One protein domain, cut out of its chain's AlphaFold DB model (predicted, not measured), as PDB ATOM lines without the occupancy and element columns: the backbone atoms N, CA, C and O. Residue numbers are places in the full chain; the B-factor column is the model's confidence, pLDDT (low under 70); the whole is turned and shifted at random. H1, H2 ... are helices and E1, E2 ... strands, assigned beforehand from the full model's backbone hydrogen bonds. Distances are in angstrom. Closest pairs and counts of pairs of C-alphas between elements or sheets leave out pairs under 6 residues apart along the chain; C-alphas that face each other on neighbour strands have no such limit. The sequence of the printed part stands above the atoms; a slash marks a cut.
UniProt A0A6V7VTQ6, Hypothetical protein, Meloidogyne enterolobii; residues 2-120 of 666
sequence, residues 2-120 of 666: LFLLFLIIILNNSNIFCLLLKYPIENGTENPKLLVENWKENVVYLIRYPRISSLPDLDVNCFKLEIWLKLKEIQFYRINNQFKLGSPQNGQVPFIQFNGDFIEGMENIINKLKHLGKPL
ATOM      1  N   LEU A   2      20.187  34.627-202.918       34.66
ATOM      2  CA  LEU A   2      20.811  33.326-203.244       34.66
ATOM      3  C   LEU A   2      19.816  32.148-203.289       34.66
ATOM      4  O   LEU A   2      19.887  31.334-204.197       34.66
ATOM      5  N   PHE A   3      18.826  32.113-202.391       39.69
ATOM      6  CA  PHE A   3      17.762  31.094-202.400       39.69
ATOM      7  C   PHE A   3      16.806  31.219-203.603       39.69
ATOM      8  O   PHE A   3      16.332  30.222-204.133       39.69
ATOM      9  N   LEU A   4      16.573  32.447-204.083       38.97
ATOM     10  CA  LEU A   4      15.770  32.709-205.284       38.97
ATOM     11  C   LEU A   4      16.551  32.380-206.564       38.97
ATOM     12  O   LEU A   4      15.975  31.850-207.503       38.97
ATOM     13  N   LEU A   5      17.863  32.632-206.580       38.53
ATOM     14  CA  LEU A   5      18.758  32.191-207.654       38.53
ATOM     15  C   LEU A   5      18.853  30.659-207.714       38.53
ATOM     16  O   LEU A   5      18.826  30.100-208.803       38.53
ATOM     17  N   PHE A   6      18.872  29.982-206.563       41.06
ATOM     18  CA  PHE A   6      18.836  28.518-206.484       41.06
ATOM     19  C   PHE A   6      17.513  27.946-207.028       41.06
ATOM     20  O   PHE A   6      17.524  27.005-207.815       41.06
ATOM     21  N   LEU A   7      16.375  28.578-206.710       36.06
ATOM     22  CA  LEU A   7      15.058  28.219-207.252       36.06
ATOM     23  C   LEU A   7      14.930  28.485-208.760       36.06
ATOM     24  O   LEU A   7      14.333  27.683-209.468       36.06
ATOM     25  N   ILE A   8      15.524  29.565-209.276       44.16
ATOM     26  CA  ILE A   8      15.527  29.870-210.717       44.16
ATOM     27  C   ILE A   8      16.431  28.894-211.490       44.16
ATOM     28  O   ILE A   8      16.077  28.494-212.594       44.16
ATOM     29  N   ILE A   9      17.548  28.443-210.907       39.97
ATOM     30  CA  ILE A   9      18.417  27.409-211.502       39.97
ATOM     31  C   ILE A   9      17.728  26.031-211.516       39.97
ATOM     32  O   ILE A   9      17.926  25.259-212.456       39.97
ATOM     33  N   ILE A  10      16.879  25.733-210.527       40.44
ATOM     34  CA  ILE A  10      16.055  24.511-210.504       40.44
ATOM     35  C   ILE A  10      14.899  24.595-211.515       40.44
ATOM     36  O   ILE A  10      14.602  23.606-212.178       40.44
ATOM     37  N   LEU A  11      14.278  25.767-211.693       36.12
ATOM     38  CA  LEU A  11      13.125  25.942-212.587       36.12
ATOM     39  C   LEU A  11      13.487  26.125-214.074       36.12
ATOM     40  O   LEU A  11      12.643  25.855-214.924       36.12
ATOM     41  N   ASN A  12      14.717  26.540-214.409       31.25
ATOM     42  CA  ASN A  12      15.175  26.704-215.801       31.25
ATOM     43  C   ASN A  12      15.928  25.494-216.381       31.25
ATOM     44  O   ASN A  12      16.319  25.529-217.546       31.25
ATOM     45  N   ASN A  13      16.128  24.423-215.610       29.88
ATOM     46  CA  ASN A  13      16.700  23.186-216.130       29.88
ATOM     47  C   ASN A  13      15.583  22.220-216.540       29.88
ATOM     48  O   ASN A  13      15.081  21.443-215.731       29.88
ATOM     49  N   SER A  14      15.266  22.205-217.833       34.16
ATOM     50  CA  SER A  14      14.374  21.252-218.519       34.16
ATOM     51  C   SER A  14      14.774  19.768-218.374       34.16
ATOM     52  O   SER A  14      14.124  18.902-218.947       34.16
ATOM     53  N   ASN A  15      15.822  19.458-217.605       31.91
ATOM     54  CA  ASN A  15      16.413  18.128-217.445       31.91
ATOM     55  C   ASN A  15      16.048  17.427-216.122       31.91
ATOM     56  O   ASN A  15      16.493  16.306-215.888       31.91
ATOM     57  N   ILE A  16      15.203  18.021-215.267       31.69
ATOM     58  CA  ILE A  16      14.668  17.318-214.077       31.69
ATOM     59  C   ILE A  16      13.609  16.264-214.467       31.69
ATOM     60  O   ILE A  16      13.310  15.357-213.694       31.69
ATOM     61  N   PHE A  17      13.127  16.289-215.714       34.47
ATOM     62  CA  PHE A  17      12.213  15.284-216.266       34.47
ATOM     63  C   PHE A  17      12.867  13.900-216.488       34.47
ATOM     64  O   PHE A  17      12.171  12.903-216.641       34.47
ATOM     65  N   CYS A  18      14.203  13.810-216.449       34.47
ATOM     66  CA  CYS A  18      14.968  12.588-216.744       34.47
ATOM     67  C   CYS A  18      15.218  11.660-215.537       34.47
ATOM     68  O   CYS A  18      15.927  10.664-215.670       34.47
ATOM     69  N   LEU A  19      14.707  11.969-214.340       28.94
ATOM     70  CA  LEU A  19      15.080  11.239-213.115       28.94
ATOM     71  C   LEU A  19      14.116  10.122-212.685       28.94
ATOM     72  O   LEU A  19      14.476   9.360-211.792       28.94
ATOM     73  N   LEU A  20      12.941   9.978-213.306       38.03
ATOM     74  CA  LEU A  20      11.861   9.137-212.756       38.03
ATOM     75  C   LEU A  20      11.543   7.848-213.537       38.03
ATOM     76  O   LEU A  20      10.717   7.063-213.091       38.03
ATOM     77  N   LEU A  21      12.261   7.567-214.629       34.56
ATOM     78  CA  LEU A  21      12.294   6.249-215.294       34.56
ATOM     79  C   LEU A  21      13.737   5.803-215.563       34.56
ATOM     80  O   LEU A  21      14.037   5.162-216.573       34.56
ATOM     81  N   LYS A  22      14.663   6.181-214.670       30.94
ATOM     82  CA  LYS A  22      16.055   5.759-214.783       30.94
ATOM     83  C   LYS A  22      16.139   4.237-214.641       30.94
ATOM     84  O   LYS A  22      16.127   3.698-213.538       30.94
ATOM     85  N   TYR A  23      16.404   3.578-215.768       33.62
ATOM     86  CA  TYR A  23      17.548   2.671-215.808       33.62
ATOM     87  C   TYR A  23      18.689   3.363-215.042       33.62
ATOM     88  O   TYR A  23      18.944   4.546-215.313       33.62
ATOM     89  N   PRO A  24      19.384   2.714-214.099       30.56
ATOM     90  CA  PRO A  24      20.672   3.221-213.673       30.56
ATOM     91  C   PRO A  24      21.599   3.094-214.887       30.56
ATOM     92  O   PRO A  24      22.314   2.114-215.043       30.56
ATOM     93  N   ILE A  25      21.543   4.060-215.804       37.50
ATOM     94  CA  ILE A  25      22.697   4.372-216.627       37.50
ATOM     95  C   ILE A  25      23.621   5.045-215.625       37.50
ATOM     96  O   ILE A  25      23.407   6.200-215.239       37.50
ATOM     97  N   GLU A  26      24.549   4.252-215.092       29.69
ATOM     98  CA  GLU A  26      25.706   4.766-214.378       29.69
ATOM     99  C   GLU A  26      26.232   5.959-215.171       29.69
ATOM    100  O   GLU A  26      26.396   5.903-216.390       29.69
ATOM    101  N   ASN A  27      26.345   7.090-214.483       30.95
ATOM    102  CA  ASN A  27      26.667   8.360-215.101       30.95
ATOM    103  C   ASN A  27      27.914   8.214-215.995       30.95
ATOM    104  O   ASN A  27      29.008   8.007-215.484       30.95
ATOM    105  N   GLY A  28      27.754   8.423-217.302       35.94
ATOM    106  CA  GLY A  28      28.820   8.983-218.132       35.94
ATOM    107  C   GLY A  28      29.764   8.046-218.886       35.94
ATOM    108  O   GLY A  28      30.799   8.545-219.317       35.94
ATOM    109  N   THR A  29      29.447   6.774-219.133       32.44
ATOM    110  CA  THR A  29      30.269   5.952-220.048       32.44
ATOM    111  C   THR A  29      29.417   5.139-221.023       32.44
ATOM    112  O   THR A  29      28.576   4.366-220.586       32.44
ATOM    113  N   GLU A  30      29.679   5.364-222.320       43.56
ATOM    114  CA  GLU A  30      29.461   4.513-223.509       43.56
ATOM    115  C   GLU A  30      28.069   3.880-223.737       43.56
ATOM    116  O   GLU A  30      27.557   3.146-222.908       43.56
ATOM    117  N   ASN A  31      27.484   4.166-224.912       44.81
ATOM    118  CA  ASN A  31      26.305   3.565-225.568       44.81
ATOM    119  C   ASN A  31      25.280   2.787-224.698       44.81
ATOM    120  O   ASN A  31      25.609   1.738-224.144       44.81
ATOM    121  N   PRO A  32      23.988   3.190-224.676       52.53
ATOM    122  CA  PRO A  32      22.966   2.497-223.891       52.53
ATOM    123  C   PRO A  32      22.922   1.003-224.236       52.53
ATOM    124  O   PRO A  32      22.798   0.629-225.404       52.53
ATOM    125  N   LYS A  33      23.023   0.150-223.209       58.75
ATOM    126  CA  LYS A  33      22.988  -1.307-223.359       58.75
ATOM    127  C   LYS A  33      21.733  -1.719-224.136       58.75
ATOM    128  O   LYS A  33      20.620  -1.348-223.762       58.75
ATOM    129  N   LEU A  34      21.918  -2.490-225.210       57.94
ATOM    130  CA  LEU A  34      20.811  -3.019-226.010       57.94
ATOM    131  C   LEU A  34      19.855  -3.817-225.117       57.94
ATOM    132  O   LEU A  34      20.291  -4.663-224.337       57.94
ATOM    133  N   LEU A  35      18.548  -3.584-225.260       67.12
ATOM    134  CA  LEU A  35      17.533  -4.386-224.570       67.12
ATOM    135  C   LEU A  35      17.441  -5.780-225.195       67.12
ATOM    136  O   LEU A  35      17.167  -6.762-224.511       67.12
ATOM    137  N   VAL A  36      17.699  -5.861-226.501       69.06
ATOM    138  CA  VAL A  36      17.796  -7.113-227.246       69.06
ATOM    139  C   VAL A  36      19.194  -7.222-227.839       69.06
ATOM    140  O   VAL A  36      19.482  -6.615-228.864       69.06
ATOM    141  N   GLU A  37      20.070  -7.994-227.197       67.75
ATOM    142  CA  GLU A  37      21.479  -8.126-227.605       67.75
ATOM    143  C   GLU A  37      21.639  -8.856-228.956       67.75
ATOM    144  O   GLU A  37      22.472  -8.472-229.771       67.75
ATOM    145  N   ASN A  38      20.788  -9.850-229.249       74.56
ATOM    146  CA  ASN A  38      20.788 -10.623-230.505       74.56
ATOM    147  C   ASN A  38      19.618 -10.223-231.423       74.56
ATOM    148  O   ASN A  38      18.796 -11.061-231.814       74.56
ATOM    149  N   TRP A  39      19.484  -8.927-231.703       78.56
ATOM    150  CA  TRP A  39      18.406  -8.412-232.544       78.56
ATOM    151  C   TRP A  39      18.529  -8.897-233.999       78.56
ATOM    152  O   TRP A  39      19.617  -9.173-234.502       78.56
ATOM    153  N   LYS A  40      17.388  -9.023-234.684       80.88
ATOM    154  CA  LYS A  40      17.322  -9.371-236.109       80.88
ATOM    155  C   LYS A  40      17.241  -8.112-236.959       80.88
ATOM    156  O   LYS A  40      16.483  -7.199-236.639       80.88
ATOM    157  N   GLU A  41      17.995  -8.094-238.050       84.62
ATOM    158  CA  GLU A  41      17.951  -7.001-239.016       84.62
ATOM    159  C   GLU A  41      16.550  -6.849-239.616       84.62
ATOM    160  O   GLU A  41      15.879  -7.835-239.926       84.62
ATOM    161  N   ASN A  42      16.121  -5.599-239.764       85.00
ATOM    162  CA  ASN A  42      14.819  -5.176-240.268       85.00
ATOM    163  C   ASN A  42      13.627  -5.682-239.446       85.00
ATOM    164  O   ASN A  42      12.505  -5.741-239.947       85.00
ATOM    165  N   VAL A  43      13.858  -5.995-238.168       88.56
ATOM    166  CA  VAL A  43      12.800  -6.317-237.213       88.56
ATOM    167  C   VAL A  43      12.729  -5.243-236.139       88.56
ATOM    168  O   VAL A  43      13.729  -4.884-235.518       88.56
ATOM    169  N   VAL A  44      11.522  -4.731-235.919       91.25
ATOM    170  CA  VAL A  44      11.254  -3.711-234.904       91.25
ATOM    171  C   VAL A  44      11.018  -4.384-233.559       91.25
ATOM    172  O   VAL A  44      10.183  -5.273-233.443       91.25
ATOM    173  N   TYR A  45      11.696  -3.938-232.512       88.88
ATOM    174  CA  TYR A  45      11.379  -4.315-231.138       88.88
ATOM    175  C   TYR A  45      10.668  -3.127-230.499       88.88
ATOM    176  O   TYR A  45      11.303  -2.129-230.188       88.88
ATOM    177  N   LEU A  46       9.344  -3.208-230.379       89.88
ATOM    178  CA  LEU A  46       8.466  -2.180-229.827       89.88
ATOM    179  C   LEU A  46       8.388  -2.301-228.306       89.88
ATOM    180  O   LEU A  46       7.755  -3.227-227.801       89.88
ATOM    181  N   ILE A  47       8.980  -1.347-227.590       85.38
ATOM    182  CA  ILE A  47       8.890  -1.247-226.135       85.38
ATOM    183  C   ILE A  47       7.647  -0.431-225.764       85.38
ATOM    184  O   ILE A  47       7.433   0.673-226.274       85.38
ATOM    185  N   ARG A  48       6.821  -0.985-224.873       82.81
ATOM    186  CA  ARG A  48       5.486  -0.472-224.524       82.81
ATOM    187  C   ARG A  48       5.044  -0.901-223.128       82.81
ATOM    188  O   ARG A  48       5.650  -1.799-222.540       82.81
ATOM    189  N   TYR A  49       3.954  -0.315-222.641       79.56
ATOM    190  CA  TYR A  49       3.331  -0.733-221.386       79.56
ATOM    191  C   TYR A  49       2.741  -2.155-221.449       79.56
ATOM    192  O   TYR A  49       2.399  -2.645-222.539       79.56
ATOM    193  N   PRO A  50       2.628  -2.837-220.289       77.25
ATOM    194  CA  PRO A  50       1.859  -4.070-220.159       77.25
ATOM    195  C   PRO A  50       0.430  -3.938-220.684       77.25
ATOM    196  O   PRO A  50      -0.200  -2.888-220.561       77.25
ATOM    197  N   ARG A  51      -0.107  -5.040-221.216       80.06
ATOM    198  CA  ARG A  51      -1.530  -5.113-221.573       80.06
ATOM    199  C   ARG A  51      -2.398  -5.204-220.325       80.06
ATOM    200  O   ARG A  51      -1.965  -5.781-219.331       80.06
ATOM    201  N   ILE A  52      -3.627  -4.712-220.412       79.62
ATOM    202  CA  ILE A  52      -4.633  -4.867-219.358       79.62
ATOM    203  C   ILE A  52      -5.725  -5.834-219.826       79.62
ATOM    204  O   ILE A  52      -5.843  -6.126-221.015       79.62
ATOM    205  N   SER A  53      -6.539  -6.330-218.901       78.69
ATOM    206  CA  SER A  53      -7.553  -7.355-219.177       78.69
ATOM    207  C   SER A  53      -8.714  -6.842-220.033       78.69
ATOM    208  O   SER A  53      -9.488  -7.637-220.551       78.69
ATOM    209  N   SER A  54      -8.876  -5.523-220.162       75.06
ATOM    210  CA  SER A  54      -9.970  -4.891-220.913       75.06
ATOM    211  C   SER A  54      -9.538  -4.239-222.227       75.06
ATOM    212  O   SER A  54     -10.366  -4.083-223.121       75.06
ATOM    213  N   LEU A  55      -8.256  -3.896-222.385       78.00
ATOM    214  CA  LEU A  55      -7.728  -3.166-223.540       78.00
ATOM    215  C   LEU A  55      -6.393  -3.750-224.025       78.00
ATOM    216  O   LEU A  55      -5.541  -4.115-223.211       78.00
ATOM    217  N   PRO A  56      -6.148  -3.754-225.350       74.12
ATOM    218  CA  PRO A  56      -4.861  -4.161-225.903       74.12
ATOM    219  C   PRO A  56      -3.680  -3.326-225.401       74.12
ATOM    220  O   PRO A  56      -2.585  -3.862-225.307       74.12
ATOM    221  N   ASP A  57      -3.857  -2.037-225.117       81.31
ATOM    222  CA  ASP A  57      -2.846  -1.165-224.510       81.31
ATOM    223  C   ASP A  57      -3.539  -0.052-223.717       81.31
ATOM    224  O   ASP A  57      -4.611   0.411-224.112       81.31
ATOM    225  N   LEU A  58      -2.921   0.373-222.618       78.38
ATOM    226  CA  LEU A  58      -3.385   1.507-221.827       78.38
ATOM    227  C   LEU A  58      -2.973   2.839-222.471       78.38
ATOM    228  O   LEU A  58      -3.703   3.826-222.382       78.38
ATOM    229  N   ASP A  59      -1.822   2.877-223.145       84.00
ATOM    230  CA  ASP A  59      -1.318   4.085-223.788       84.00
ATOM    231  C   ASP A  59      -1.734   4.157-225.262       84.00
ATOM    232  O   ASP A  59      -1.469   3.264-226.072       84.00
ATOM    233  N   VAL A  60      -2.375   5.271-225.621       86.94
ATOM    234  CA  VAL A  60      -2.876   5.515-226.980       86.94
ATOM    235  C   VAL A  60      -1.741   5.535-228.000       86.94
ATOM    236  O   VAL A  60      -1.913   5.004-229.095       86.94
ATOM    237  N   ASN A  61      -0.581   6.102-227.664       87.88
ATOM    238  CA  ASN A  61       0.536   6.203-228.605       87.88
ATOM    239  C   ASN A  61       1.181   4.836-228.861       87.88
ATOM    240  O   ASN A  61       1.489   4.503-230.007       87.88
ATOM    241  N   CYS A  62       1.328   4.012-227.823       87.69
ATOM    242  CA  CYS A  62       1.778   2.628-227.938       87.69
ATOM    243  C   CYS A  62       0.848   1.822-228.838       87.69
ATOM    244  O   CYS A  62       1.315   1.078-229.708       87.69
ATOM    245  N   PHE A  63      -0.465   1.997-228.668       90.19
ATOM    246  CA  PHE A  63      -1.437   1.291-229.486       90.19
ATOM    247  C   PHE A  63      -1.451   1.787-230.933       90.19
ATOM    248  O   PHE A  63      -1.410   0.971-231.855       90.19
ATOM    249  N   LYS A  64      -1.414   3.110-231.140       92.62
ATOM    250  CA  LYS A  64      -1.290   3.754-232.456       92.62
ATOM    251  C   LYS A  64      -0.095   3.190-233.232       92.62
ATOM    252  O   LYS A  64      -0.263   2.763-234.374       92.62
ATOM    253  N   LEU A  65       1.086   3.121-232.610       93.56
ATOM    254  CA  LEU A  65       2.281   2.544-233.235       93.56
ATOM    255  C   LEU A  65       2.108   1.051-233.547       93.56
ATOM    256  O   LEU A  65       2.490   0.609-234.628       93.56
ATOM    257  N   GLU A  66       1.516   0.272-232.636       91.75
ATOM    258  CA  GLU A  66       1.263  -1.155-232.869       91.75
ATOM    259  C   GLU A  66       0.374  -1.380-234.104       91.75
ATOM    260  O   GLU A  66       0.694  -2.205-234.960       91.75
ATOM    261  N   ILE A  67      -0.735  -0.645-234.203       92.69
ATOM    262  CA  ILE A  67      -1.671  -0.726-235.331       92.69
ATOM    263  C   ILE A  67      -0.976  -0.301-236.623       92.69
ATOM    264  O   ILE A  67      -1.112  -0.976-237.640       92.69
ATOM    265  N   TRP A  68      -0.204   0.785-236.579       95.50
ATOM    266  CA  TRP A  68       0.531   1.288-237.736       95.50
ATOM    267  C   TRP A  68       1.533   0.263-238.274       95.50
ATOM    268  O   TRP A  68       1.553  -0.006-239.476       95.50
ATOM    269  N   LEU A  69       2.308  -0.377-237.389       93.94
ATOM    270  CA  LEU A  69       3.227  -1.454-237.768       93.94
ATOM    271  C   LEU A  69       2.477  -2.643-238.384       93.94
ATOM    272  O   LEU A  69       2.915  -3.169-239.408       93.94
ATOM    273  N   LYS A  70       1.331  -3.033-237.805       91.56
ATOM    274  CA  LYS A  70       0.489  -4.121-238.329       91.56
ATOM    275  C   LYS A  70      -0.071  -3.822-239.715       91.56
ATOM    276  O   LYS A  70       0.072  -4.654-240.602       91.56
ATOM    277  N   LEU A  71      -0.696  -2.662-239.913       89.31
ATOM    278  CA  LEU A  71      -1.328  -2.308-241.191       89.31
ATOM    279  C   LEU A  71      -0.302  -2.122-242.311       89.31
ATOM    280  O   LEU A  71      -0.592  -2.426-243.464       89.31
ATOM    281  N   LYS A  72       0.917  -1.686-241.977       92.25
ATOM    282  CA  LYS A  72       2.034  -1.669-242.927       92.25
ATOM    283  C   LYS A  72       2.684  -3.035-243.135       92.25
ATOM    284  O   LYS A  72       3.585  -3.127-243.960       92.25
ATOM    285  N   GLU A  73       2.271  -4.078-242.420       89.69
ATOM    286  CA  GLU A  73       2.894  -5.408-242.467       89.69
ATOM    287  C   GLU A  73       4.404  -5.366-242.151       89.69
ATOM    288  O   GLU A  73       5.209  -6.106-242.720       89.69
ATOM    289  N   ILE A  74       4.811  -4.472-241.245       88.75
ATOM    290  CA  ILE A  74       6.187  -4.412-240.745       88.75
ATOM    291  C   ILE A  74       6.334  -5.468-239.658       88.75
ATOM    292  O   ILE A  74       5.539  -5.518-238.725       88.75
ATOM    293  N   GLN A  75       7.373  -6.297-239.740       87.50
ATOM    294  CA  GLN A  75       7.628  -7.306-238.720       87.50
ATOM    295  C   GLN A  75       8.095  -6.655-237.412       87.50
ATOM    296  O   GLN A  75       9.092  -5.924-237.391       87.50
ATOM    297  N   PHE A  76       7.414  -6.962-236.304       88.44
ATOM    298  CA  PHE A  76       7.788  -6.438-234.995       88.44
ATOM    299  C   PHE A  76       7.556  -7.408-233.830       88.44
ATOM    300  O   PHE A  76       6.668  -8.263-233.846       88.44
ATOM    301  N   TYR A  77       8.341  -7.223-232.773       82.38
ATOM    302  CA  TYR A  77       8.182  -7.853-231.470       82.38
ATOM    303  C   TYR A  77       7.734  -6.816-230.441       82.38
ATOM    304  O   TYR A  77       8.185  -5.679-230.466       82.38
ATOM    305  N   ARG A  78       6.845  -7.201-229.525       80.62
ATOM    306  CA  ARG A  78       6.409  -6.384-228.386       80.62
ATOM    307  C   ARG A  78       7.263  -6.726-227.177       80.62
ATOM    308  O   ARG A  78       7.314  -7.886-226.774       80.62
ATOM    309  N   ILE A  79       7.867  -5.710-226.589       78.12
ATOM    310  CA  ILE A  79       8.668  -5.797-225.380       78.12
ATOM    311  C   ILE A  79       7.926  -5.038-224.285       78.12
ATOM    312  O   ILE A  79       7.668  -3.839-224.394       78.12
ATOM    313  N   ASN A  80       7.541  -5.762-223.240       74.25
ATOM    314  CA  ASN A  80       6.865  -5.189-222.088       74.25
ATOM    315  C   ASN A  80       7.892  -4.426-221.231       74.25
ATOM    316  O   ASN A  80       8.904  -4.989-220.813       74.25
ATOM    317  N   ASN A  81       7.620  -3.149-220.978       73.06
ATOM    318  CA  ASN A  81       8.489  -2.245-220.229       73.06
ATOM    319  C   ASN A  81       8.297  -2.320-218.697       73.06
ATOM    320  O   ASN A  81       8.989  -1.628-217.953       73.06
ATOM    321  N   GLN A  82       7.332  -3.119-218.236       67.75
ATOM    322  CA  GLN A  82       6.955  -3.376-216.844       67.75
ATOM    323  C   GLN A  82       6.573  -2.121-216.048       67.75
ATOM    324  O   GLN A  82       6.699  -2.118-214.828       67.75
ATOM    325  N   PHE A  83       6.165  -1.042-216.724       66.69
ATOM    326  CA  PHE A  83       6.045   0.307-216.148       66.69
ATOM    327  C   PHE A  83       7.347   0.856-215.529       66.69
ATOM    328  O   PHE A  83       7.317   1.848-214.812       66.69
ATOM    329  N   LYS A  84       8.498   0.229-215.806       62.50
ATOM    330  CA  LYS A  84       9.809   0.573-215.228       62.50
ATOM    331  C   LYS A  84      10.785   1.136-216.259       62.50
ATOM    332  O   LYS A  84      11.706   1.858-215.893       62.50
ATOM    333  N   LEU A  85      10.609   0.784-217.532       60.38
ATOM    334  CA  LEU A  85      11.534   1.136-218.607       60.38
ATOM    335  C   LEU A  85      10.958   2.259-219.475       60.38
ATOM    336  O   LEU A  85       9.969   2.070-220.188       60.38
ATOM    337  N   GLY A  86      11.606   3.419-219.425       62.78
ATOM    338  CA  GLY A  86      11.447   4.488-220.407       62.78
ATOM    339  C   GLY A  86      12.557   4.449-221.458       62.78
ATOM    340  O   GLY A  86      13.543   3.722-221.308       62.78
ATOM    341  N   SER A  87      12.403   5.227-222.527       66.19
ATOM    342  CA  SER A  87      13.440   5.362-223.547       66.19
ATOM    343  C   SER A  87      14.770   5.874-222.963       66.19
ATOM    344  O   SER A  87      14.758   6.633-221.990       66.19
ATOM    345  N   PRO A  88      15.932   5.509-223.541       61.72
ATOM    346  CA  PRO A  88      17.228   5.856-222.956       61.72
ATOM    347  C   PRO A  88      17.509   7.358-222.830       61.72
ATOM    348  O   PRO A  88      18.247   7.746-221.926       61.72
ATOM    349  N   GLN A  89      16.973   8.198-223.727       66.38
ATOM    350  CA  GLN A  89      17.271   9.635-223.719       66.38
ATOM    351  C   GLN A  89      16.238  10.416-222.904       66.38
ATOM    352  O   GLN A  89      16.620  11.213-222.054       66.38
ATOM    353  N   ASN A  90      14.945  10.167-223.133       66.88
ATOM    354  CA  ASN A  90      13.866  10.972-222.548       66.88
ATOM    355  C   ASN A  90      12.923  10.212-221.601       66.88
ATOM    356  O   ASN A  90      11.973  10.803-221.084       66.88
ATOM    357  N   GLY A  91      13.140   8.915-221.369       67.12
ATOM    358  CA  GLY A  91      12.268   8.102-220.520       67.12
ATOM    359  C   GLY A  91      10.854   7.914-221.086       67.12
ATOM    360  O   GLY A  91       9.942   7.570-220.345       67.12
ATOM    361  N   GLN A  92      10.636   8.153-222.381       73.31
ATOM    362  CA  GLN A  92       9.310   8.121-223.000       73.31
ATOM    363  C   GLN A  92       8.932   6.721-223.485       73.31
ATOM    364  O   GLN A  92       9.788   5.875-223.731       73.31
ATOM    365  N   VAL A  93       7.628   6.490-223.641       78.00
ATOM    366  CA  VAL A  93       7.033   5.260-224.176       78.00
ATOM    367  C   VAL A  93       5.888   5.687-225.116       78.00
ATOM    368  O   VAL A  93       5.175   6.629-224.767       78.00
ATOM    369  N   PRO A  94       5.710   5.071-226.302       87.81
ATOM    370  CA  PRO A  94       6.511   3.980-226.852       87.81
ATOM    371  C   PRO A  94       7.887   4.432-227.353       87.81
ATOM    372  O   PRO A  94       8.090   5.576-227.763       87.81
ATOM    373  N   PHE A  95       8.816   3.484-227.388       89.69
ATOM    374  CA  PHE A  95      10.074   3.592-228.125       89.69
ATOM    375  C   PHE A  95      10.414   2.244-228.758       89.69
ATOM    376  O   PHE A  95       9.796   1.228-228.436       89.69
ATOM    377  N   ILE A  96      11.367   2.223-229.685       92.75
ATOM    378  CA  ILE A  96      11.778   0.992-230.360       92.75
ATOM    379  C   ILE A  96      13.283   0.771-230.276       92.75
ATOM    380  O   ILE A  96      14.055   1.723-230.183       92.75
ATOM    381  N   GLN A  97      13.685  -0.492-230.381       88.12
ATOM    382  CA  GLN A  97      15.014  -0.872-230.843       88.12
ATOM    383  C   GLN A  97      14.878  -1.405-232.275       88.12
ATOM    384  O   GLN A  97      14.075  -2.304-232.536       88.12
ATOM    385  N   PHE A  98      15.628  -0.845-233.215       93.12
ATOM    386  CA  PHE A  98      15.588  -1.227-234.625       93.12
ATOM    387  C   PHE A  98      16.992  -1.169-235.211       93.12
ATOM    388  O   PHE A  98      17.648  -0.137-235.146       93.12
ATOM    389  N   ASN A  99      17.458  -2.285-235.772       89.19
ATOM    390  CA  ASN A  99      18.811  -2.421-236.323       89.19
ATOM    391  C   ASN A  99      19.942  -2.020-235.355       89.19
ATOM    392  O   ASN A  99      20.958  -1.477-235.770       89.19
ATOM    393  N   GLY A 100      19.753  -2.286-234.059       84.06
ATOM    394  CA  GLY A 100      20.714  -1.931-233.010       84.06
ATOM    395  C   GLY A 100      20.590  -0.498-232.492       84.06
ATOM    396  O   GLY A 100      21.203  -0.187-231.478       84.06
ATOM    397  N   ASP A 101      19.746   0.334-233.100       88.31
ATOM    398  CA  ASP A 101      19.524   1.710-232.660       88.31
ATOM    399  C   ASP A 101      18.264   1.825-231.801       88.31
ATOM    400  O   ASP A 101      17.216   1.253-232.122       88.31
ATOM    401  N   PHE A 102      18.338   2.630-230.741       88.00
ATOM    402  CA  PHE A 102      17.155   3.076-230.012       88.00
ATOM    403  C   PHE A 102      16.547   4.301-230.686       88.00
ATOM    404  O   PHE A 102      17.236   5.284-230.955       88.00
ATOM    405  N   ILE A 103      15.240   4.255-230.930       91.31
ATOM    406  CA  ILE A 103      14.492   5.356-231.535       91.31
ATOM    407  C   ILE A 103      13.282   5.643-230.660       91.31
ATOM    408  O   ILE A 103      12.458   4.768-230.397       91.31
ATOM    409  N   GLU A 104      13.171   6.887-230.221       87.19
ATOM    410  CA  GLU A 104      12.120   7.366-229.332       87.19
ATOM    411  C   GLU A 104      11.299   8.483-229.980       87.19
ATOM    412  O   GLU A 104      11.775   9.210-230.857       87.19
ATOM    413  N   GLY A 105      10.049   8.605-229.534       82.19
ATOM    414  CA  GLY A 105       9.074   9.540-230.084       82.19
ATOM    415  C   GLY A 105       8.322   8.953-231.278       82.19
ATOM    416  O   GLY A 105       8.909   8.566-232.287       82.19
ATOM    417  N   MET A 106       6.994   8.926-231.174       86.12
ATOM    418  CA  MET A 106       6.082   8.358-232.175       86.12
ATOM    419  C   MET A 106       6.365   8.877-233.600       86.12
ATOM    420  O   MET A 106       6.526   8.089-234.532       86.12
ATOM    421  N   GLU A 107       6.496  10.194-233.771       86.81
ATOM    422  CA  GLU A 107       6.766  10.810-235.077       86.81
ATOM    423  C   GLU A 107       8.135  10.414-235.646       86.81
ATOM    424  O   GLU A 107       8.247  10.104-236.833       86.81
ATOM    425  N   ASN A 108       9.174  10.371-234.808       91.00
ATOM    426  CA  ASN A 108      10.519   9.964-235.220       91.00
ATOM    427  C   ASN A 108      10.539   8.500-235.661       91.00
ATOM    428  O   ASN A 108      11.142   8.165-236.682       91.00
ATOM    429  N   ILE A 109       9.838   7.641-234.917       94.56
ATOM    430  CA  ILE A 109       9.695   6.220-235.226       94.56
ATOM    431  C   ILE A 109       9.004   6.038-236.579       94.56
ATOM    432  O   ILE A 109       9.557   5.370-237.454       94.56
ATOM    433  N   ILE A 110       7.843   6.671-236.792       93.06
ATOM    434  CA  ILE A 110       7.140   6.610-238.085       93.06
ATOM    435  C   ILE A 110       8.036   7.139-239.201       93.06
ATOM    436  O   ILE A 110       8.184   6.479-240.226       93.06
ATOM    437  N   ASN A 111       8.689   8.286-239.012       93.25
ATOM    438  CA  ASN A 111       9.550   8.874-240.034       93.25
ATOM    439  C   ASN A 111      10.731   7.978-240.406       93.25
ATOM    440  O   ASN A 111      11.070   7.891-241.589       93.25
ATOM    441  N   LYS A 112      11.331   7.288-239.427       94.94
ATOM    442  CA  LYS A 112      12.391   6.314-239.688       94.94
ATOM    443  C   LYS A 112      11.845   5.098-240.428       94.94
ATOM    444  O   LYS A 112      12.474   4.662-241.383       94.94
ATOM    445  N   LEU A 113      10.694   4.562-240.028       95.44
ATOM    446  CA  LEU A 113      10.181   3.282-240.528       95.44
ATOM    447  C   LEU A 113       9.267   3.394-241.757       95.44
ATOM    448  O   LEU A 113       8.963   2.372-242.364       95.44
ATOM    449  N   LYS A 114       8.817   4.592-242.160       92.56
ATOM    450  CA  LYS A 114       7.787   4.773-243.210       92.56
ATOM    451  C   LYS A 114       8.113   4.119-244.551       92.56
ATOM    452  O   LYS A 114       7.193   3.755-245.280       92.56
ATOM    453  N   HIS A 115       9.405   3.978-244.853       91.88
ATOM    454  CA  HIS A 115       9.923   3.358-246.071       91.88
ATOM    455  C   HIS A 115       9.793   1.825-246.085       91.88
ATOM    456  O   HIS A 115       9.991   1.214-247.130       91.88
ATOM    457  N   LEU A 116       9.486   1.206-244.942       91.00
ATOM    458  CA  LEU A 116       9.265  -0.231-244.805       91.00
ATOM    459  C   LEU A 116       7.786  -0.579-244.958       91.00
ATOM    460  O   LEU A 116       6.899   0.244-244.708       91.00
ATOM    461  N   GLY A 117       7.533  -1.841-245.298       91.06
ATOM    462  CA  GLY A 117       6.184  -2.384-245.382       91.06
ATOM    463  C   GLY A 117       5.359  -1.801-246.530       91.06
ATOM    464  O   GLY A 117       5.877  -1.166-247.451       91.06
ATOM    465  N   LYS A 118       4.050  -2.029-246.479       90.94
ATOM    466  CA  LYS A 118       3.093  -1.506-247.457       90.94
ATOM    467  C   LYS A 118       2.817  -0.014-247.230       90.94
ATOM    468  O   LYS A 118       2.878   0.462-246.089       90.94
ATOM    469  N   PRO A 119       2.541   0.760-248.292       90.19
ATOM    470  CA  PRO A 119       2.034   2.118-248.138       90.19
ATOM    471  C   PRO A 119       0.637   2.085-247.501       90.19
ATOM    472  O   PRO A 119      -0.135   1.163-247.754       90.19
ATOM    473  N   LEU A 120       0.334   3.086-246.675       90.69
ATOM    474  CA  LEU A 120      -1.027   3.334-246.194       90.69
ATOM    475  C   LEU A 120      -1.713   4.330-247.131       90.69
ATOM    476  O   LEU A 120      -1.033   5.040-247.874       90.69
TER     477      LEU A 120
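This is residues 2 to 120 of the 666 residues of the protein "Hypothetical protein" of Meloidogyne enterolobii (UniProt A0A6V7VTQ6). A small four-stranded sheet has two helices, H2 and H3, over one face, and an arm, residues 2 to 14 with H1, sticks out from this body and makes much of the length. The 119 printed residues hold, in chain order, H1 E1 H2 E2 E3 E4 H3; the sheet is mixed, order E2 E1 E3 E4. The class is mixed, helices and strands, with under half of the residues in named elements. The whole is loose, radius of gyration of the C-alphas 16.9 A, spanning 59 by 35 by 27 A.

H1, residues 2 to 11, begins at C-alpha 2 (20.811, 33.326, -203.244) and is 14.2 A long. E1 is residues 44 to 48, H2 residues 60 to 71, 16.3 A, and E2 residues 76 to 80, 13.0 A. E3 is residues 95 to 98 and E4 residues 101 to 104. H3, residues 106 to 113, ends at C-alpha 113 (10.181, 3.282, -240.528).

E1 and E2 are parallel, N 46 to O 77 2.7 A; with H2 they form a strand-helix-strand unit, two parallel strands joined through a helix, its crossover right-handed. E1 and E3 are antiparallel, N 47 to O 95 2.8 A. E3 and E4 form a hairpin, N 98 to O 101 2.8 A. H2, height 9.9 A over the sheet, lies over E1; H3, height 9.2 A, lies over E3 on the same face: two layers, helices on one sheet face. H2 and H3 only just touch, with 3 pairs of C-alphas within 8 A, the closest Asn 61 and Met 106, 6.9 A. In H1, H2 and H3 every O i to N i+4 pair is within hydrogen-bond range.

The C-alphas of Leu 2 and Lys 118, the farthest apart, are 59.0 A apart. The printed part has no cut. The links H1 to E1, E1 to H2 and E2 to E3 are long. Residues 2 to 37 and 82 to 91 have pLDDT under 70.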